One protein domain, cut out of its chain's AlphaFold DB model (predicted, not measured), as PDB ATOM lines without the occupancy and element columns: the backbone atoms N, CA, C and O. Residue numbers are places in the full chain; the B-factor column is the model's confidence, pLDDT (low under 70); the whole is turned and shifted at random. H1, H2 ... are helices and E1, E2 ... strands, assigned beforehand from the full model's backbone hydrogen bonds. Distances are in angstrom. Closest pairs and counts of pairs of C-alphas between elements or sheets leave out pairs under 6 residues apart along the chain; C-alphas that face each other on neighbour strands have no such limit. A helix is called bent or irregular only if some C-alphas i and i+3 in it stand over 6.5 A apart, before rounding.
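Overview. This is residues 3 to 150 of the 151 residues of an uncharacterized protein of Actinobacteria bacterium (UniProt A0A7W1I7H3). A twisted antiparallel sheet, whose long strands E2, E3 and E5 bend, makes a wall; H5 and H3 cover one face side by side, and the small helix H1 lies on the other face. H2 and H4, at the two ends of H3, only graze the sheet. The printed part has 148 residues, with five named helices and six named strands in the order E1 E2 E3 E4 H1 E5 E6 H2 H3 H4 H5. The sheet is branched at E3, and the class is mixed, helices and strands. The whole is compact, with a radius of gyration of the C-alphas of 15.6 A, and elongated, spanning 52 by 31 by 29 A.

Arrangement. Start at E1, residues 3 to 7, an edge strand; it forms a hairpin with E2, residues 10 to 19, where N 5 and O 12 are 2.9 A apart. E3, residues 24 to 37, follows in a second hairpin, with N 13 and O 31 at 2.9 A. E4, residues 48 to 50, completes the meander E1 E2 E3 E4, each strand the antiparallel neighbour of the one before; N 49 and O 36 are 2.8 A apart. H1, residues 53 to 56, is on the sheet at a height of 8.0 A. E5, residues 57 to 68, lies beside residues 24 to 33 of E3, on the same side as E4, with N 30 and O 61 at 2.9 A. E6, residues 77 to 79, forms a hairpin with E5; N 62 and O 77 are 2.8 A apart. H2, residues 94 to 98, and H3, residues 100 to 109, touch only at the corner, and only just, with 3 pairs of C-alphas within 8 A; the closest are Leu 96 and Trp 103, 5.3 A. H4, residues 111 to 117, is close to but not clearly touching H3, with C-alphas 107 and 114 the closest at 6.9 A. H5, residues 129 to 148, touches H3 at a shallow tilt of 16 degrees, opposite ways, closest at the C-alphas of Ser 101 and Arg 140, 6.3 A. H3 and H5 are on the same face, opposite to H1, at heights of 9.9 A and 8.2 A. Every O i to N i+4 pair is within hydrogen-bond range in H2, H3 and H4, and 14 of 16 in H5; H1 is too short for one, and its 1 O i to N i+3 pair is not within range.

Along the chain. Find C-alpha 3 at (158.964, 197.869, 195.356), where E1 begins. E2 measures 25.2 A, E3 36.5 A and E5 28.9 A, bending by 70 degrees at residue 16, 62 at 27 and 56 at 65. H3 measures 14.3 A. H5 runs 28.2 A to C-alpha 148 at (158.897, 196.539, 181.223); it is irregular, with C-alphas 134 and 137 at 7.2 A.

Size, cuts and confidence. Look for the C-alphas farthest apart at Asp 43 and Thr 71, 52.2 A. The printed part has no cut. The links E6 to H2 and H4 to H5 are long. The mean pLDDT of the printed part is 93.0; residues 85 and 150 are under 70.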
ATOM      1  N   TYR A   3     158.576 198.891 194.390       97.56
ATOM      2  CA  TYR A   3     158.964 197.869 195.356       97.56
ATOM      3  C   TYR A   3     159.938 198.462 196.376       97.56
ATOM      4  O   TYR A   3     160.699 199.379 196.059       97.56
ATOM      5  N   ALA A   4     159.933 197.921 197.591       96.75
ATOM      6  CA  ALA A   4     160.903 198.252 198.625       96.75
ATOM      7  C   ALA A   4     161.270 196.990 199.409       96.75
ATOM      8  O   ALA A   4     160.389 196.236 199.823       96.75
ATOM      9  N   TYR A   5     162.567 196.790 199.617       97.62
ATOM     10  CA  TYR A   5     163.151 195.719 200.418       97.62
ATOM     11  C   TYR A   5     163.896 196.371 201.578       97.62
ATOM     12  O   TYR A   5     164.708 197.267 201.347       97.62
ATOM     13  N   LEU A   6     163.595 195.968 202.809       96.06
ATOM     14  CA  LEU A   6     164.146 196.565 204.024       96.06
ATOM     15  C   LEU A   6     165.060 195.560 204.722       96.06
ATOM     16  O   LEU A   6     164.638 194.445 205.004       96.06
ATOM     17  N   PHE A   7     166.278 195.994 205.030       96.00
ATOM     18  CA  PHE A   7     167.303 195.247 205.746       96.00
ATOM     19  C   PHE A   7     167.819 196.146 206.873       96.00
ATOM     20  O   PHE A   7     168.697 196.981 206.666       96.00
ATOM     21  N   GLY A   8     167.207 196.057 208.057       91.81
ATOM     22  CA  GLY A   8     167.526 196.944 209.181       91.81
ATOM     23  C   GLY A   8     167.429 198.435 208.796       91.81
ATOM     24  O   GLY A   8     166.356 198.883 208.385       91.81
ATOM     25  N   PRO A   9     168.514 199.227 208.914       95.50
ATOM     26  CA  PRO A   9     168.525 200.645 208.556       95.50
ATOM     27  C   PRO A   9     168.736 200.917 207.055       95.50
ATOM     28  O   PRO A   9     169.017 202.056 206.680       95.50
ATOM     29  N   VAL A  10     168.638 199.907 206.188       97.50
ATOM     30  CA  VAL A  10     168.851 200.037 204.740       97.50
ATOM     31  C   VAL A  10     167.599 199.625 203.985       97.50
ATOM     32  O   VAL A  10     167.017 198.575 204.238       97.50
ATOM     33  N   ALA A  11     167.200 200.439 203.017       97.81
ATOM     34  CA  ALA A  11     166.172 200.132 202.043       97.81
ATOM     35  C   ALA A  11     166.777 200.059 200.641       97.81
ATOM     36  O   ALA A  11     167.497 200.966 200.223       97.81
ATOM     37  N   ILE A  12     166.425 199.012 199.902       98.31
ATOM     38  CA  ILE A  12     166.617 198.927 198.456       98.31
ATOM     39  C   ILE A  12     165.250 199.158 197.819       98.31
ATOM     40  O   ILE A  12     164.328 198.363 198.012       98.31
ATOM     41  N   THR A  13     165.090 200.250 197.082       98.06
ATOM     42  CA  THR A  13     163.839 200.578 196.390       98.06
ATOM     43  C   THR A  13     163.998 200.383 194.897       98.06
ATOM     44  O   THR A  13     165.016 200.777 194.340       98.06
ATOM     45  N   VAL A  14     162.982 199.818 194.247       98.25
ATOM     46  CA  VAL A  14     162.941 199.655 192.789       98.25
ATOM     47  C   VAL A  14     161.645 200.248 192.269       98.25
ATOM     48  O   VAL A  14     160.568 199.913 192.763       98.25
ATOM     49  N   GLU A  15     161.719 201.123 191.278       97.00
ATOM     50  CA  GLU A  15     160.538 201.744 190.694       97.00
ATOM     51  C   GLU A  15     160.611 201.862 189.179       97.00
ATOM     52  O   GLU A  15     161.682 202.003 188.600       97.00
ATOM     53  N   ALA A  16     159.442 201.826 188.541       96.62
ATOM     54  CA  ALA A  16     159.311 202.256 187.158       96.62
ATOM     55  C   ALA A  16     159.289 203.787 187.143       96.62
ATOM     56  O   ALA A  16     158.481 204.386 187.861       96.62
ATOM     57  N   CYS A  17     160.152 204.406 186.344       93.88
ATOM     58  CA  CYS A  17     160.277 205.857 186.278       93.88
ATOM     59  C   CYS A  17     160.378 206.360 184.835       93.88
ATOM     60  O   CYS A  17     160.721 205.611 183.916       93.88
ATOM     61  N   THR A  18     160.076 207.648 184.668       93.19
ATOM     62  CA  THR A  18     160.332 208.435 183.461       93.19
ATOM     63  C   THR A  18     161.213 209.627 183.805       93.19
ATOM     64  O   THR A  18     161.062 210.231 184.869       93.19
ATOM     65  N   CYS A  19     162.123 209.978 182.901       87.19
ATOM     66  CA  CYS A  19     162.915 211.201 182.971       87.19
ATOM     67  C   CYS A  19     162.589 212.050 181.732       87.19
ATOM     68  O   CYS A  19     162.905 211.633 180.621       87.19
ATOM     69  N   PRO A  20     161.922 213.208 181.891       80.25
ATOM     70  CA  PRO A  20     161.492 214.044 180.767       80.25
ATOM     71  C   PRO A  20     162.560 215.053 180.298       80.25
ATOM     72  O   PRO A  20     162.235 216.002 179.587       80.25
ATOM     73  N   GLU A  21     163.812 214.926 180.740       75.62
ATOM     74  CA  GLU A  21     164.881 215.864 180.377       75.62
ATOM     75  C   GLU A  21     165.484 215.510 179.012       75.62
ATOM     76  O   GLU A  21     166.304 214.603 178.909       75.62
ATOM     77  N   GLY A  22     165.121 216.264 177.973       83.12
ATOM     78  CA  GLY A  22     165.562 215.983 176.603       83.12
ATOM     79  C   GLY A  22     164.620 215.000 175.913       83.12
ATOM     80  O   GLY A  22     163.415 215.250 175.878       83.12
ATOM     81  N   ASP A  23     165.163 213.915 175.355       88.19
ATOM     82  CA  ASP A  23     164.330 212.802 174.889       88.19
ATOM     83  C   ASP A  23     163.624 212.157 176.094       88.19
ATOM     84  O   ASP A  23     164.180 212.099 177.192       88.19
ATOM     85  N   LEU A  24     162.401 211.651 175.914       93.38
ATOM     86  CA  LEU A  24     161.709 210.972 177.006       93.38
ATOM     87  C   LEU A  24     162.382 209.627 177.262       93.38
ATOM     88  O   LEU A  24     162.366 208.740 176.407       93.38
ATOM     89  N   GLU A  25     162.920 209.456 178.462       94.88
ATOM     90  CA  GLU A  25     163.536 208.213 178.909       94.88
ATOM     91  C   GLU A  25     162.622 207.495 179.900       94.88
ATOM     92  O   GLU A  25     161.993 208.129 180.750       94.88
ATOM     93  N   ALA A  26     162.562 206.165 179.832       95.69
ATOM     94  CA  ALA A  26     161.821 205.362 180.798       95.69
ATOM     95  C   ALA A  26     162.522 204.038 181.100       95.69
ATOM     96  O   ALA A  26     163.188 203.446 180.245       95.69
ATOM     97  N   GLY A  27     162.337 203.531 182.316       96.38
ATOM     98  CA  GLY A  27     162.912 202.252 182.719       96.38
ATOM     99  C   GLY A  27     162.724 201.945 184.192       96.38
ATOM    100  O   GLY A  27     161.727 202.339 184.801       96.38
ATOM    101  N   ALA A  28     163.695 201.225 184.747       97.69
ATOM    102  CA  ALA A  28     163.761 200.932 186.170       97.69
ATOM    103  C   ALA A  28     164.787 201.836 186.859       97.69
ATOM    104  O   ALA A  28     165.909 201.986 186.381       97.69
ATOM    105  N   ARG A  29     164.425 202.378 188.018       97.50
ATOM    106  CA  ARG A  29     165.338 203.048 188.943       97.50
ATOM    107  C   ARG A  29     165.477 202.206 190.195       97.50
ATOM    108  O   ARG A  29     164.470 201.856 190.812       97.50
ATOM    109  N   LEU A  30     166.714 201.904 190.567       97.88
ATOM    110  CA  LEU A  30     167.049 201.269 191.831       97.88
ATOM    111  C   LEU A  30     167.791 202.262 192.718       97.88
ATOM    112  O   LEU A  30     168.769 202.852 192.275       97.88
ATOM    113  N   GLU A  31     167.373 202.408 193.971       97.69
ATOM    114  CA  GLU A  31     168.060 203.248 194.957       97.69
ATOM    115  C   GLU A  31     168.376 202.446 196.219       97.69
ATOM    116  O   GLU A  31     167.574 201.622 196.662       97.69
ATOM    117  N   ILE A  32     169.527 202.730 196.822       97.69
ATOM    118  CA  ILE A  32     169.899 202.287 198.162       97.69
ATOM    119  C   ILE A  32     169.811 203.506 199.067       97.69
ATOM    120  O   ILE A  32     170.448 204.534 198.816       97.69
ATOM    121  N   ARG A  33     168.970 203.414 200.094       96.31
ATOM    122  CA  ARG A  33     168.620 204.532 200.970       96.31
ATOM    123  C   ARG A  33     168.617 204.084 202.419       96.31
ATOM    124  O   ARG A  33     168.316 202.938 202.729       96.31
ATOM    125  N   ARG A  34     168.917 205.002 203.326       96.38
ATOM    126  CA  ARG A  34     168.747 204.806 204.760       96.38
ATOM    127  C   ARG A  34     167.262 204.700 205.081       96.38
ATOM    128  O   ARG A  34     166.431 205.427 204.533       96.38
ATOM    129  N   ALA A  35     166.947 203.811 206.005       95.81
ATOM    130  CA  ALA A  35     165.637 203.650 206.594       95.81
ATOM    131  C   ALA A  35     165.744 203.730 208.117       95.81
ATOM    132  O   ALA A  35     166.784 203.427 208.703       95.81
ATOM    133  N   ARG A  36     164.664 204.146 208.772       92.50
ATOM    134  CA  ARG A  36     164.585 204.184 210.235       92.50
ATOM    135  C   ARG A  36     163.215 203.735 210.728       92.50
ATOM    136  O   ARG A  36     162.233 203.914 210.003       92.50
ATOM    137  N   PRO A  37     163.114 203.217 211.962       87.94
ATOM    138  CA  PRO A  37     161.830 203.089 212.631       87.94
ATOM    139  C   PRO A  37     161.125 204.447 212.672       87.94
ATOM    140  O   PRO A  37     161.727 205.471 213.008       87.94
ATOM    141  N   ARG A  38     159.843 204.469 212.315       84.25
ATOM    142  CA  ARG A  38     159.031 205.679 212.333       84.25
ATOM    143  C   ARG A  38     158.710 206.039 213.788       84.25
ATOM    144  O   ARG A  38     158.043 205.245 214.461       84.25
ATOM    145  N   PRO A  39     159.122 207.224 214.270       76.12
ATOM    146  CA  PRO A  39     158.901 207.614 215.656       76.12
ATOM    147  C   PRO A  39     157.411 207.829 215.956       76.12
ATOM    148  O   PRO A  39     156.612 208.121 215.066       76.12
ATOM    149  N   GLY A  40     157.048 207.729 217.239       77.12
ATOM    150  CA  GLY A  40     155.716 208.090 217.738       77.12
ATOM    151  C   GLY A  40     154.643 207.004 217.618       77.12
ATOM    152  O   GLY A  40     153.484 207.267 217.939       77.12
ATOM    153  N   ASN A  41     155.006 205.793 217.191       77.62
ATOM    154  CA  ASN A  41     154.126 204.629 217.275       77.62
ATOM    155  C   ASN A  41     154.295 203.929 218.629       77.62
ATOM    156  O   ASN A  41     155.318 204.083 219.292       77.62
ATOM    157  N   ARG A  42     153.275 203.173 219.047       76.88
ATOM    158  CA  ARG A  42     153.394 202.279 220.208       76.88
ATOM    159  C   ARG A  42     154.382 201.157 219.885       76.88
ATOM    160  O   ARG A  42     154.408 200.717 218.738       76.88
ATOM    161  N   ASP A  43     155.090 200.669 220.896       71.56
ATOM    162  CA  ASP A  43     155.971 199.505 220.782       71.56
ATOM    163  C   ASP A  43     155.240 198.328 220.112       71.56
ATOM    164  O   ASP A  43     154.097 198.010 220.463       71.56
ATOM    165  N   GLY A  44     155.877 197.708 219.117       72.00
ATOM    166  CA  GLY A  44     155.296 196.626 218.312       72.00
ATOM    167  C   GLY A  44     154.386 197.081 217.164       72.00
ATOM    168  O   GLY A  44     153.941 196.246 216.379       72.00
ATOM    169  N   ASN A  45     154.130 198.386 217.035       77.81
ATOM    170  CA  ASN A  45     153.473 199.008 215.881       77.81
ATOM    171  C   ASN A  45     154.438 199.926 215.111       77.81
ATOM    172  O   ASN A  45     153.995 200.843 214.409       77.81
ATOM    173  N   GLU A  46     155.752 199.751 215.270       76.31
ATOM    174  CA  GLU A  46     156.713 200.564 214.539       76.31
ATOM    175  C   GLU A  46     156.658 200.236 213.040       76.31
ATOM    176  O   GLU A  46     156.907 199.115 212.605       76.31
ATOM    177  N   GLY A  47     156.329 201.239 212.225       82.81
ATOM    178  CA  GLY A  47     156.608 201.193 210.792       82.81
ATOM    179  C   GLY A  47     158.055 201.589 210.502       82.81
ATOM    180  O   GLY A  47     158.744 202.114 211.373       82.81
ATOM    181  N   PHE A  48     158.488 201.426 209.256       88.19
ATOM    182  CA  PHE A  48     159.748 201.986 208.767       88.19
ATOM    183  C   PHE A  48     159.484 203.163 207.829       88.19
ATOM    184  O   PHE A  48     158.518 203.174 207.065       88.19
ATOM    185  N   GLU A  49     160.356 204.157 207.894       92.38
ATOM    186  CA  GLU A  49     160.420 205.284 206.975       92.38
ATOM    187  C   GLU A  49     161.699 205.165 206.142       92.38
ATOM    188  O   GLU A  49     162.789 205.063 206.705       92.38
ATOM    189  N   VAL A  50     161.569 205.195 204.813       95.06
ATOM    190  CA  VAL A  50     162.706 205.311 203.888       95.06
ATOM    191  C   VAL A  50     163.012 206.795 203.695       95.06
ATOM    192  O   VAL A  50     162.177 207.537 203.174       95.06
ATOM    193  N   LEU A  51     164.199 207.234 204.117       94.06
ATOM    194  CA  LEU A  51     164.602 208.645 204.098       94.06
ATOM    195  C   LEU A  51     164.769 209.156 202.674       94.06
ATOM    196  O   LEU A  51     165.116 208.369 201.798       94.06
ATOM    197  N   SER A  52     164.538 210.454 202.437       91.56
ATOM    198  CA  SER A  52     164.716 211.115 201.126       91.56
ATOM    199  C   SER A  52     166.114 210.876 200.524       91.56
ATOM    200  O   SER A  52     167.060 210.613 201.259       91.56
ATOM    201  N   VAL A  53     166.264 210.994 199.198       88.69
ATOM    202  CA  VAL A  53     167.579 210.923 198.523       88.69
ATOM    203  C   VAL A  53     168.576 211.892 199.166       88.69
ATOM    204  O   VAL A  53     169.672 211.480 199.523       88.69
ATOM    205  N   GLY A  54     168.169 213.142 199.409       88.19
ATOM    206  CA  GLY A  54     169.048 214.147 200.008       88.19
ATOM    207  C   GLY A  54     169.381 213.932 201.489       88.19
ATOM    208  O   GLY A  54     170.396 214.439 201.951       88.19
ATOM    209  N   GLU A  55     168.556 213.195 202.241       89.75
ATOM    210  CA  GLU A  55     168.799 212.917 203.669       89.75
ATOM    211  C   GLU A  55     169.524 211.585 203.893       89.75
ATOM    212  O   GLU A  55     170.307 211.449 204.829       89.75
ATOM    213  N   GLY A  56     169.246 210.577 203.070       91.94
ATOM    214  CA  GLY A  56     169.685 209.215 203.343       91.94
ATOM    215  C   GLY A  56     170.008 208.389 202.119       91.94
ATOM    216  O   GLY A  56     170.150 207.179 202.250       91.94
ATOM    217  N   GLY A  57     170.090 208.973 200.933       94.69
ATOM    218  CA  GLY A  57     170.487 208.214 199.766       94.69
ATOM    219  C   GLY A  57     171.980 207.882 199.757       94.69
ATOM    220  O   GLY A  57     172.807 208.648 200.242       94.69
ATOM    221  N   ILE A  58     172.293 206.686 199.265       95.50
ATOM    222  CA  ILE A  58     173.636 206.094 199.302       95.50
ATOM    223  C   ILE A  58     174.117 205.817 197.881       95.50
ATOM    224  O   ILE A  58     175.252 206.123 197.535       95.50
ATOM    225  N   TRP A  59     173.244 205.230 197.061       96.88
ATOM    226  CA  TRP A  59     173.575 204.791 195.713       96.88
ATOM    227  C   TRP A  59     172.322 204.710 194.846       96.88
ATOM    228  O   TRP A  59     171.240 204.404 195.356       96.88
ATOM    229  N   ARG A  60     172.456 204.922 193.535       97.19
ATOM    230  CA  ARG A  60     171.362 204.704 192.578       97.19
ATOM    231  C   ARG A  60     171.856 204.160 191.249       97.19
ATOM    232  O   ARG A  60     172.895 204.590 190.769       97.19
ATOM    233  N   ALA A  61     171.066 203.293 190.626       97.88
ATOM    234  CA  ALA A  61     171.197 202.938 189.220       97.88
ATOM    235  C   ALA A  61     169.912 203.262 188.456       97.88
ATOM    236  O   ALA A  61     168.804 202.959 188.902       97.88
ATOM    237  N   ASP A  62     170.088 203.859 187.285       97.25
ATOM    238  CA  ASP A  62     169.044 204.231 186.345       97.25
ATOM    239  C   ASP A  62     169.180 203.352 185.100       97.25
ATOM    240  O   ASP A  62     170.108 203.493 184.305       97.25
ATOM    241  N   LEU A  63     168.255 202.408 184.937       97.50
ATOM    242  CA  LEU A  63     168.234 201.430 183.855       97.50
ATOM    243  C   LEU A  63     167.222 201.890 182.801       97.50
ATOM    244  O   LEU A  63     166.172 201.275 182.606       97.50
ATOM    245  N   LEU A  64     167.526 203.022 182.165       96.19
ATOM    246  CA  LEU A  64     166.611 203.719 181.261       96.19
ATOM    247  C   LEU A  64     166.919 203.457 179.788       96.19
ATOM    248  O   LEU A  64     168.062 203.190 179.414       96.19
ATOM    249  N   VAL A  65     165.893 203.588 178.953       95.69
ATOM    250  CA  VAL A  65     166.023 203.683 177.495       95.69
ATOM    251  C   VAL A  65     165.198 204.853 176.980       95.69
ATOM    252  O   VAL A  65     164.221 205.247 177.622       95.69
ATOM    253  N   VAL A  66     165.541 205.361 175.803       95.38
ATOM    254  CA  VAL A  66     164.733 206.382 175.134       95.38
ATOM    255  C   VAL A  66     163.431 205.769 174.598       95.38
ATOM    256  O   VAL A  66     163.451 204.774 173.866       95.38
ATOM    257  N   VAL A  67     162.296 206.360 174.977       95.00
ATOM    258  CA  VAL A  67     160.937 205.934 174.601       95.00
ATOM    259  C   VAL A  67     160.180 206.960 173.754       95.00
ATOM    260  O   VAL A  67     159.254 206.565 173.051       95.00
ATOM    261  N   ASP A  68     160.583 208.234 173.759       91.94
ATOM    262  CA  ASP A  68     160.094 209.238 172.806       91.94
ATOM    263  C   ASP A  68     161.235 210.188 172.383       91.94
ATOM    264  O   ASP A  68     161.681 210.989 173.209       91.94
ATOM    265  N   PRO A  69     161.740 210.087 171.135       91.56
ATOM    266  CA  PRO A  69     161.339 209.118 170.106       91.56
ATOM    267  C   PRO A  69     161.674 207.666 170.515       91.56
ATOM    268  O   PRO A  69     162.661 207.447 171.208       91.56
ATOM    269  N   PRO A  70     160.919 206.635 170.084       91.38
ATOM    270  CA  PRO A  70     161.074 205.258 170.576       91.38
ATOM    271  C   PRO A  70     162.273 204.526 169.946       91.38
ATOM    272  O   PRO A  70     162.120 203.500 169.282       91.38
ATOM    273  N   THR A  71     163.483 205.057 170.117       94.06
ATOM    274  CA  THR A  71     164.719 204.469 169.577       94.06
ATOM    275  C   THR A  71     165.183 203.263 170.387       94.06
ATOM    276  O   THR A  71     165.906 202.418 169.859       94.06
ATOM    277  N   GLY A  72     164.783 203.171 171.660       92.31
ATOM    278  CA  GLY A  72     165.275 202.155 172.585       92.31
ATOM    279  C   GLY A  72     166.762 202.310 172.917       92.31
ATOM    280  O   GLY A  72     167.355 201.371 173.445       92.31
ATOM    281  N   GLU A  73     167.369 203.462 172.604       95.19
ATOM    282  CA  GLU A  73     168.774 203.731 172.912       95.19
ATOM    283  C   GLU A  73     168.996 203.638 174.433       95.19
ATOM    284  O   GLU A  73     168.255 204.272 175.193       95.19
ATOM    285  N   PRO A  74     169.980 202.848 174.900       95.50
ATOM    286  CA  PRO A  74     170.240 202.694 176.323       95.50
ATOM    287  C   PRO A  74     170.825 203.979 176.914       95.50
ATOM    288  O   PRO A  74     171.798 204.538 176.411       95.50
ATOM    289  N   ARG A  75     170.258 204.411 178.039       95.94
ATOM    290  CA  ARG A  75     170.691 205.573 178.832       95.94
ATOM    291  C   ARG A  75     171.121 205.143 180.236       95.94
ATOM    292  O   ARG A  75     170.983 205.883 181.207       95.94
ATOM    293  N   HIS A  76     171.625 203.915 180.347       97.19
ATOM    294  CA  HIS A  76     171.966 203.300 181.622       97.19
ATOM    295  C   HIS A  76     173.140 204.006 182.302       97.19
ATOM    296  O   HIS A  76     174.197 204.186 181.701       97.19
ATOM    297  N   HIS A  77     172.965 204.378 183.565       97.50
ATOM    298  CA  HIS A  77     174.012 204.990 184.377       97.50
ATOM    299  C   HIS A  77     173.774 204.707 185.859       97.50
ATOM    300  O   HIS A  77     172.719 204.219 186.263       97.50
ATOM    301  N   HIS A  78     174.767 205.012 186.681       97.31
ATOM    302  CA  HIS A  78     174.640 204.943 188.129       97.31
ATOM    303  C   HIS A  78     175.267 206.164 188.791       97.31
ATOM    304  O   HIS A  78     176.073 206.875 188.191       97.31
ATOM    305  N   HIS A  79     174.875 206.373 190.035       95.62
ATOM    306  CA  HIS A  79     175.251 207.485 190.879       95.62
ATOM    307  C   HIS A  79     175.926 206.923 192.131       95.62
ATOM    308  O   HIS A  79     175.237 206.382 193.004       95.62
ATOM    309  N   PRO A  80     177.268 206.985 192.213       92.06
ATOM    310  CA  PRO A  80     178.013 206.380 193.309       92.06
ATOM    311  C   PRO A  80     177.971 207.204 194.596       92.06
ATOM    312  O   PRO A  80     178.288 206.673 195.654       92.06
ATOM    313  N   ARG A  81     177.635 208.497 194.530       83.88
ATOM    314  CA  ARG A  81     177.573 209.386 195.695       83.88
ATOM    315  C   ARG A  81     176.501 210.432 195.499       83.88
ATOM    316  O   ARG A  81     176.371 210.976 194.406       83.88
ATOM    317  N   PHE A  82     175.772 210.721 196.569       84.50
ATOM    318  CA  PHE A  82     174.837 211.837 196.617       84.50
ATOM    319  C   PHE A  82     175.488 212.970 197.394       84.50
ATOM    320  O   PHE A  82     176.053 212.763 198.467       84.50
ATOM    321  N   GLU A  83     175.421 214.174 196.844       74.12
ATOM    322  CA  GLU A  83     176.072 215.346 197.410       74.12
ATOM    323  C   GLU A  83     175.091 216.512 197.411       74.12
ATOM    324  O   GLU A  83     174.347 216.724 196.457       74.12
ATOM    325  N   SER A  84     175.083 217.291 198.495       74.50
ATOM    326  CA  SER A  84     174.321 218.549 198.590       74.50
ATOM    327  C   SER A  84     172.813 218.439 198.302       74.50
ATOM    328  O   SER A  84     172.195 219.404 197.859       74.50
ATOM    329  N   GLY A  85     172.201 217.283 198.578       69.50
ATOM    330  CA  GLY A  85     170.778 217.049 198.316       69.50
ATOM    331  C   GLY A  85     170.451 216.664 196.869       69.50
ATOM    332  O   GLY A  85     169.272 216.540 196.541       69.50
ATOM    333  N   ASP A  86     171.470 216.452 196.038       79.88
ATOM    334  CA  ASP A  86     171.363 215.976 194.664       79.88
ATOM    335  C   ASP A  86     171.972 214.573 194.525       79.88
ATOM    336  O   ASP A  86     172.702 214.072 195.384       79.88
ATOM    337  N   VAL A  87     171.656 213.920 193.419       81.25
ATOM    338  CA  VAL A  87     172.025 212.538 193.095       81.25
ATOM    339  C   VAL A  87     173.467 212.427 192.593       81.25
ATOM    340  O   VAL A  87     173.942 211.323 192.364       81.25
ATOM    341  N   GLY A  88     174.166 213.554 192.434       87.06
ATOM    342  CA  GLY A  88     175.565 213.606 192.018       87.06
ATOM    343  C   GLY A  88     175.794 213.171 190.568       87.06
ATOM    344  O   GLY A  88     174.869 213.108 189.752       87.06
ATOM    345  N   ASP A  89     177.050 212.862 190.250       89.88
ATOM    346  CA  ASP A  89     177.495 212.575 188.885       89.88
ATOM    347  C   ASP A  89     176.887 211.298 188.297       89.88
ATOM    348  O   ASP A  89     176.744 210.271 188.967       89.88
ATOM    349  N   ARG A  90     176.608 211.347 186.989       94.06
ATOM    350  CA  ARG A  90     176.251 210.169 186.192       94.06
ATOM    351  C   ARG A  90     177.525 209.433 185.795       94.06
ATOM    352  O   ARG A  90     178.348 209.970 185.055       94.06
ATOM    353  N   VAL A  91     177.659 208.184 186.224       96.56
ATOM    354  CA  VAL A  91     178.768 207.315 185.825       96.56
ATOM    355  C   VAL A  91     178.250 206.199 184.923       96.56
ATOM    356  O   VAL A  91     177.329 205.462 185.284       96.56
ATOM    357  N   PHE A  92     178.868 206.077 183.750       96.81
ATOM    358  CA  PHE A  92     178.542 205.083 182.730       96.81
ATOM    359  C   PHE A  92     179.511 203.905 182.810       96.81
ATOM    360  O   PHE A  92     180.724 204.097 182.882       96.81
ATOM    361  N   ASP A  93     178.972 202.690 182.765       97.38
ATOM    362  CA  ASP A  93     179.741 201.449 182.834       97.38
ATOM    363  C   ASP A  93     179.337 200.539 181.655       97.38
ATOM    364  O   ASP A  93     178.143 200.279 181.460       97.38
ATOM    365  N   PRO A  94     180.292 200.053 180.836       96.81
ATOM    366  CA  PRO A  94     179.978 199.172 179.713       96.81
ATOM    367  C   PRO A  94     179.278 197.872 180.130       96.81
ATOM    368  O   PRO A  94     178.430 197.375 179.393       96.81
ATOM    369  N   GLY A  95     179.599 197.333 181.308       97.62
ATOM    370  CA  GLY A  95     178.937 196.162 181.878       97.62
ATOM    371  C   GLY A  95     177.492 196.456 182.273       97.62
ATOM    372  O   GLY A  95     176.621 195.629 182.008       97.62
ATOM    373  N   LEU A  96     177.219 197.652 182.810       97.94
ATOM    374  CA  LEU A  96     175.849 198.108 183.071       97.94
ATOM    375  C   LEU A  96     175.052 198.227 181.770       97.94
ATOM    376  O   LEU A  96     173.880 197.881 181.741       97.94
ATOM    377  N   THR A  97     175.670 198.687 180.681       97.12
ATOM    378  CA  THR A  97     174.975 198.741 179.385       97.12
ATOM    379  C   THR A  97     174.734 197.350 178.791       97.12
ATOM    380  O   THR A  97     173.702 197.126 178.165       97.12
ATOM    381  N   ALA A  98     175.665 196.413 178.988       97.62
ATOM    382  CA  ALA A  98     175.582 195.070 178.419       97.62
ATOM    383  C   ALA A  98     174.561 194.156 179.124       97.62
ATOM    384  O   ALA A  98     173.880 193.381 178.453       97.62
ATOM    385  N   ASP A  99     174.452 194.232 180.452       98.06
ATOM    386  CA  ASP A  99     173.474 193.481 181.253       98.06
ATOM    387  C   ASP A  99     172.996 194.337 182.441       98.06
ATOM    388  O   ASP A  99     173.509 194.191 183.552       98.06
ATOM    389  N   PRO A 100     172.023 195.248 182.237       97.81
ATOM    390  CA  PRO A 100     171.647 196.233 183.251       97.81
ATOM    391  C   PRO A 100     171.181 195.606 184.569       97.81
ATOM    392  O   PRO A 100     171.645 195.980 185.651       97.81
ATOM    393  N   SER A 101     170.292 194.614 184.484       98.25
ATOM    394  CA  SER A 101     169.755 193.920 185.655       98.25
ATOM    395  C   SER A 101     170.817 193.048 186.326       98.25
ATOM    396  O   SER A 101     170.942 193.079 187.551       98.25
ATOM    397  N   GLY A 102     171.595 192.274 185.559       98.44
ATOM    398  CA  GLY A 102     172.641 191.416 186.116       98.44
ATOM    399  C   GLY A 102     173.780 192.208 186.754       98.44
ATOM    400  O   GLY A 102     174.188 191.890 187.870       98.44
ATOM    401  N   TRP A 103     174.226 193.289 186.113       98.62
ATOM    402  CA  TRP A 103     175.241 194.195 186.651       98.62
ATOM    403  C   TRP A 103     174.777 194.847 187.955       98.62
ATOM    404  O   TRP A 103     175.513 194.864 188.943       98.62
ATOM    405  N   THR A 104     173.525 195.315 188.000       98.44
ATOM    406  CA  THR A 104     172.961 195.940 189.206       98.44
ATOM    407  C   THR A 104     172.888 194.936 190.356       98.44
ATOM    408  O   THR A 104     173.286 195.241 191.478       98.44
ATOM    409  N   VAL A 105     172.448 193.705 190.086       98.50
ATOM    410  CA  VAL A 105     172.409 192.636 191.095       98.50
ATOM    411  C   VAL A 105     173.812 192.240 191.558       98.50
ATOM    412  O   VAL A 105     173.996 191.981 192.743       98.50
ATOM    413  N   ALA A 106     174.811 192.241 190.673       98.38
ATOM    414  CA  ALA A 106     176.201 191.987 191.049       98.38
ATOM    415  C   ALA A 106     176.743 193.060 192.009       98.38
ATOM    416  O   ALA A 106     177.419 192.716 192.977       98.38
ATOM    417  N   LYS A 107     176.385 194.339 191.811       98.12
ATOM    418  CA  LYS A 107     176.698 195.412 192.773       98.12
ATOM    419  C   LYS A 107     176.038 195.181 194.135       98.12
ATOM    420  O   LYS A 107     176.687 195.361 195.159       98.12
ATOM    421  N   LEU A 108     174.783 194.731 194.162       98.06
ATOM    422  CA  LEU A 108     174.079 194.409 195.411       98.06
ATOM    423  C   LEU A 108     174.604 193.142 196.101       98.06
ATOM    424  O   LEU A 108     174.498 193.022 197.319       98.06
ATOM    425  N   ALA A 109     175.167 192.194 195.353       97.94
ATOM    426  CA  ALA A 109     175.806 191.014 195.929       97.94
ATOM    427  C   ALA A 109     177.087 191.369 196.707       97.94
ATOM    428  O   ALA A 109     177.418 190.687 197.674       97.94
ATOM    429  N   ASP A 110     177.764 192.458 196.333       97.25
ATOM    430  CA  ASP A 110     178.914 193.026 197.049       97.25
ATOM    431  C   ASP A 110     178.558 194.352 197.747       97.25
ATOM    432  O   ASP A 110     179.274 195.356 197.697       97.25
ATOM    433  N   LEU A 111     177.403 194.364 198.422       97.12
ATOM    434  CA  LEU A 111     176.872 195.561 199.076       97.12
ATOM    435  C   LEU A 111     177.822 196.138 200.139       97.12
ATOM    436  O   LEU A 111     177.831 197.344 200.375       97.12
ATOM    437  N   ARG A 112     178.652 195.288 200.759       96.94
ATOM    438  CA  ARG A 112     179.665 195.717 201.730       96.94
ATOM    439  C   ARG A 112     180.674 196.666 201.090       96.94
ATOM    440  O   ARG A 112     180.915 197.739 201.639       96.94
ATOM    441  N   SER A 113     181.262 196.268 199.965       96.50
ATOM    442  CA  SER A 113     182.229 197.105 199.251       96.50
ATOM    443  C   SER A 113     181.551 198.358 198.707       96.50
ATOM    444  O   SER A 113     182.102 199.449 198.831       96.50
ATOM    445  N   LEU A 114     180.313 198.226 198.219       96.81
ATOM    446  CA  LEU A 114     179.534 199.361 197.735       96.81
ATOM    447  C   LEU A 114     179.311 200.426 198.821       96.81
ATOM    448  O   LEU A 114     179.502 201.609 198.557       96.81
ATOM    449  N   PHE A 115     178.978 200.037 200.058       97.00
ATOM    450  CA  PHE A 115     178.859 201.001 201.159       97.00
ATOM    451  C   PHE A 115     180.151 201.776 201.408       97.00
ATOM    452  O   PHE A 115     180.092 202.988 201.591       97.00
ATOM    453  N   ILE A 116     181.301 201.105 201.375       95.62
ATOM    454  CA  ILE A 116     182.607 201.746 201.580       95.62
ATOM    455  C   ILE A 116     182.904 202.730 200.438       95.62
ATOM    456  O   ILE A 116     183.298 203.869 200.681       95.62
ATOM    457  N   GLU A 117     182.665 202.337 199.184       93.81
ATOM    458  CA  GLU A 117     182.865 203.201 198.008       93.81
ATOM    459  C   GLU A 117     182.015 204.487 198.071       93.81
ATOM    460  O   GLU A 117     182.485 205.587 197.726       93.81
ATOM    461  N   CYS A 118     180.782 204.348 198.567       93.69
ATOM    462  CA  CYS A 118     179.808 205.421 198.750       93.69
ATOM    463  C   CYS A 118     180.023 206.254 200.033       93.69
ATOM    464  O   CYS A 118     179.333 207.256 200.211       93.69
ATOM    465  N   GLY A 119     180.953 205.875 200.921       93.25
ATOM    466  CA  GLY A 119     181.201 206.564 202.199       93.25
ATOM    467  C   GLY A 119     180.135 206.314 203.276       93.25
ATOM    468  O   GLY A 119     179.908 207.160 204.142       93.25
ATOM    469  N   ALA A 120     179.445 205.177 203.202       94.50
ATOM    470  CA  ALA A 120     178.418 204.724 204.139       94.50
ATOM    471  C   ALA A 120     178.932 203.595 205.058       94.50
ATOM    472  O   ALA A 120     178.226 202.626 205.345       94.50
ATOM    473  N   ASP A 121     180.184 203.708 205.509       95.75
ATOM    474  CA  ASP A 121     180.906 202.709 206.305       95.75
ATOM    475  C   ASP A 121     180.174 202.302 207.593       95.75
ATOM    476  O   ASP A 121     180.289 201.166 208.055       95.75
ATOM    477  N   ASP A 122     179.378 203.202 208.169       95.69
ATOM    478  CA  ASP A 122     178.581 202.940 209.367       95.69
ATOM    479  C   ASP A 122     177.510 201.852 209.158       95.69
ATOM    480  O   ASP A 122     177.097 201.203 210.120       95.69
ATOM    481  N   LEU A 123     177.098 201.595 207.911       96.50
ATOM    482  CA  LEU A 123     176.105 200.571 207.566       96.50
ATOM    483  C   LEU A 123     176.714 199.181 207.347       96.50
ATOM    484  O   LEU A 123     175.988 198.185 207.344       96.50
ATOM    485  N   VAL A 124     178.039 199.083 207.218       96.81
ATOM    486  CA  VAL A 124     178.747 197.846 206.851       96.81
ATOM    487  C   VAL A 124     178.458 196.684 207.806       96.81
ATOM    488  O   VAL A 124     178.455 195.526 207.387       96.81
ATOM    489  N   ASN A 125     178.184 196.964 209.080       96.12
ATOM    490  CA  ASN A 125     177.857 195.946 210.083       96.12
ATOM    491  C   ASN A 125     176.413 196.058 210.601       96.12
ATOM    492  O   ASN A 125     176.089 195.474 211.631       96.12
ATOM    493  N   ALA A 126     175.559 196.822 209.915       94.94
ATOM    494  CA  ALA A 126     174.203 197.131 210.360       94.94
ATOM    495  C   ALA A 126     173.114 196.249 209.720       94.94
ATOM    496  O   ALA A 126     171.938 196.412 210.050       94.94
ATOM    497  N   ILE A 127     173.485 195.339 208.810       95.00
ATOM    498  CA  ILE A 127     172.552 194.484 208.060       95.00
ATOM    499  C   ILE A 127     173.006 193.020 208.007       95.00
ATOM    500  O   ILE A 127     174.197 192.723 208.132       95.00
ATOM    501  N   ASP A 128     172.051 192.118 207.770       96.81
ATOM    502  CA  ASP A 128     172.299 190.708 207.454       96.81
ATOM    503  C   ASP A 128     172.490 190.531 205.934       96.81
ATOM    504  O   ASP A 128     171.551 190.633 205.143       96.81
ATOM    505  N   TYR A 129     173.724 190.252 205.508       97.06
ATOM    506  CA  TYR A 129     174.059 190.055 204.093       97.06
ATOM    507  C   TYR A 129     173.521 188.743 203.515       97.06
ATOM    508  O   TYR A 129     173.289 188.660 202.304       97.06
ATOM    509  N   ASP A 130     173.279 187.727 204.344       98.00
ATOM    510  CA  ASP A 130     172.665 186.488 203.873       98.00
ATOM    511  C   ASP A 130     171.188 186.735 203.542       98.00
ATOM    512  O   ASP A 130     170.655 186.162 202.589       98.00
ATOM    513  N   GLU A 131     170.521 187.619 204.291       97.81
ATOM    514  CA  GLU A 131     169.165 188.078 203.978       97.81
ATOM    515  C   GLU A 131     169.115 188.832 202.648       97.81
ATOM    516  O   GLU A 131     168.289 188.501 201.792       97.81
ATOM    517  N   VAL A 132     170.046 189.767 202.429       98.00
ATOM    518  CA  VAL A 132     170.185 190.471 201.144       98.00
ATOM    519  C   VAL A 132     170.394 189.473 200.007       98.00
ATOM    520  O   VAL A 132     169.673 189.519 199.010       98.00
ATOM    521  N   THR A 133     171.310 188.515 200.179       98.25
ATOM    522  CA  THR A 133     171.619 187.482 199.176       98.25
ATOM    523  C   THR A 133     170.385 186.662 198.806       98.25
ATOM    524  O   THR A 133     170.108 186.452 197.623       98.25
ATOM    525  N   ARG A 134     169.590 186.241 199.800       98.56
ATOM    526  CA  ARG A 134     168.322 185.526 199.569       98.56
ATOM    527  C   ARG A 134     167.292 186.379 198.824       98.56
ATOM    528  O   ARG A 134     166.476 185.825 198.088       98.56
ATOM    529  N   ALA A 135     167.320 187.700 198.994       98.50
ATOM    530  CA  ALA A 135     166.397 188.629 198.348       98.50
ATOM    531  C   ALA A 135     166.801 189.022 196.913       98.50
ATOM    532  O   ALA A 135     165.939 189.468 196.153       98.50
ATOM    533  N   LEU A 136     168.064 188.828 196.503       98.69
ATOM    534  CA  LEU A 136     168.560 189.235 195.177       98.69
ATOM    535  C   LEU A 136     167.705 188.736 193.997       98.69
ATOM    536  O   LEU A 136     167.427 189.544 193.107       98.69
ATOM    537  N   PRO A 137     167.217 187.476 193.953       98.69
ATOM    538  CA  PRO A 137     166.347 187.032 192.862       98.69
ATOM    539  C   PRO A 137     165.033 187.821 192.783       98.69
ATOM    540  O   PRO A 137     164.566 188.134 191.689       98.69
ATOM    541  N   ALA A 138     164.453 188.179 193.933       98.62
ATOM    542  CA  ALA A 138     163.235 188.980 193.987       98.62
ATOM    543  C   ALA A 138     163.500 190.428 193.556       98.62
ATOM    544  O   ALA A 138     162.704 190.985 192.803       98.62
ATOM    545  N   ILE A 139     164.628 191.013 193.976       98.62
ATOM    546  CA  ILE A 139     165.049 192.355 193.549       98.62
ATOM    547  C   ILE A 139     165.261 192.386 192.032       98.62
ATOM    548  O   ILE A 139     164.758 193.291 191.369       98.62
ATOM    549  N   ARG A 140     165.923 191.373 191.454       98.62
ATOM    550  CA  ARG A 140     166.086 191.252 189.996       98.62
ATOM    551  C   ARG A 140     164.743 191.217 189.276       98.62
ATOM    552  O   ARG A 140     164.543 191.959 188.323       98.62
ATOM    553  N   ALA A 141     163.806 190.407 189.768       98.44
ATOM    554  CA  ALA A 141     162.467 190.332 189.196       98.44
ATOM    555  C   ALA A 141     161.725 191.679 189.267       98.44
ATOM    556  O   ALA A 141     161.026 192.036 188.321       98.44
ATOM    557  N   ALA A 142     161.892 192.446 190.351       98.44
ATOM    558  CA  ALA A 142     161.341 193.795 190.463       98.44
ATOM    559  C   ALA A 142     161.972 194.771 189.459       98.44
ATOM    560  O   ALA A 142     161.247 195.557 188.852       98.44
ATOM    561  N   ILE A 143     163.293 194.700 189.248       98.25
ATOM    562  CA  ILE A 143     163.992 195.498 188.230       98.25
ATOM    563  C   ILE A 143     163.418 195.189 186.847       98.25
ATOM    564  O   ILE A 143     162.977 196.103 186.153       98.25
ATOM    565  N   ASP A 144     163.360 193.908 186.478       97.69
ATOM    566  CA  ASP A 144     162.871 193.473 185.168       97.69
ATOM    567  C   ASP A 144     161.397 193.870 184.963       97.69
ATOM    568  O   ASP A 144     161.019 194.378 183.906       97.69
ATOM    569  N   ALA A 145     160.560 193.721 185.996       97.00
ATOM    570  CA  ALA A 145     159.161 194.136 185.955       97.00
ATOM    571  C   ALA A 145     159.010 195.655 185.771       97.00
ATOM    572  O   ALA A 145     158.213 196.096 184.942       97.00
ATOM    573  N   CYS A 146     159.785 196.465 186.499       96.62
ATOM    574  CA  CYS A 146     159.781 197.922 186.367       96.62
ATOM    575  C   CYS A 146     160.320 198.389 185.007       96.62
ATOM    576  O   CYS A 146     159.773 199.329 184.435       96.62
ATOM    577  N   ALA A 147     161.332 197.709 184.465       93.12
ATOM    578  CA  ALA A 147     161.904 198.010 183.156       93.12
ATOM    579  C   ALA A 147     160.927 197.720 182.004       93.12
ATOM    580  O   ALA A 147     161.021 198.348 180.952       93.12
ATOM    581  N   VAL A 148     159.979 196.796 182.188       90.06
ATOM    582  CA  VAL A 148     158.897 196.539 181.223       90.06
ATOM    583  C   VAL A 148     157.702 197.462 181.459       90.06
ATOM    584  O   VAL A 148     157.142 197.981 180.498       90.06
ATOM    585  N   ALA A 149     157.333 197.710 182.719       83.69
ATOM    586  CA  ALA A 149     156.188 198.534 183.121       83.69
ATOM    587  C   ALA A 149     156.425 200.054 182.990       83.69
ATOM    588  O   ALA A 149     155.805 200.829 183.726       83.69
ATOM    589  N   ARG A 150     157.339 200.460 182.097       67.69
ATOM    590  CA  ARG A 150     157.655 201.856 181.765       67.69
ATOM    591  C   ARG A 150     156.349 202.643 181.543       67.69
ATOM    592  O   ARG A 150     155.503 202.118 180.818       67.69
TER     593      ARG A 150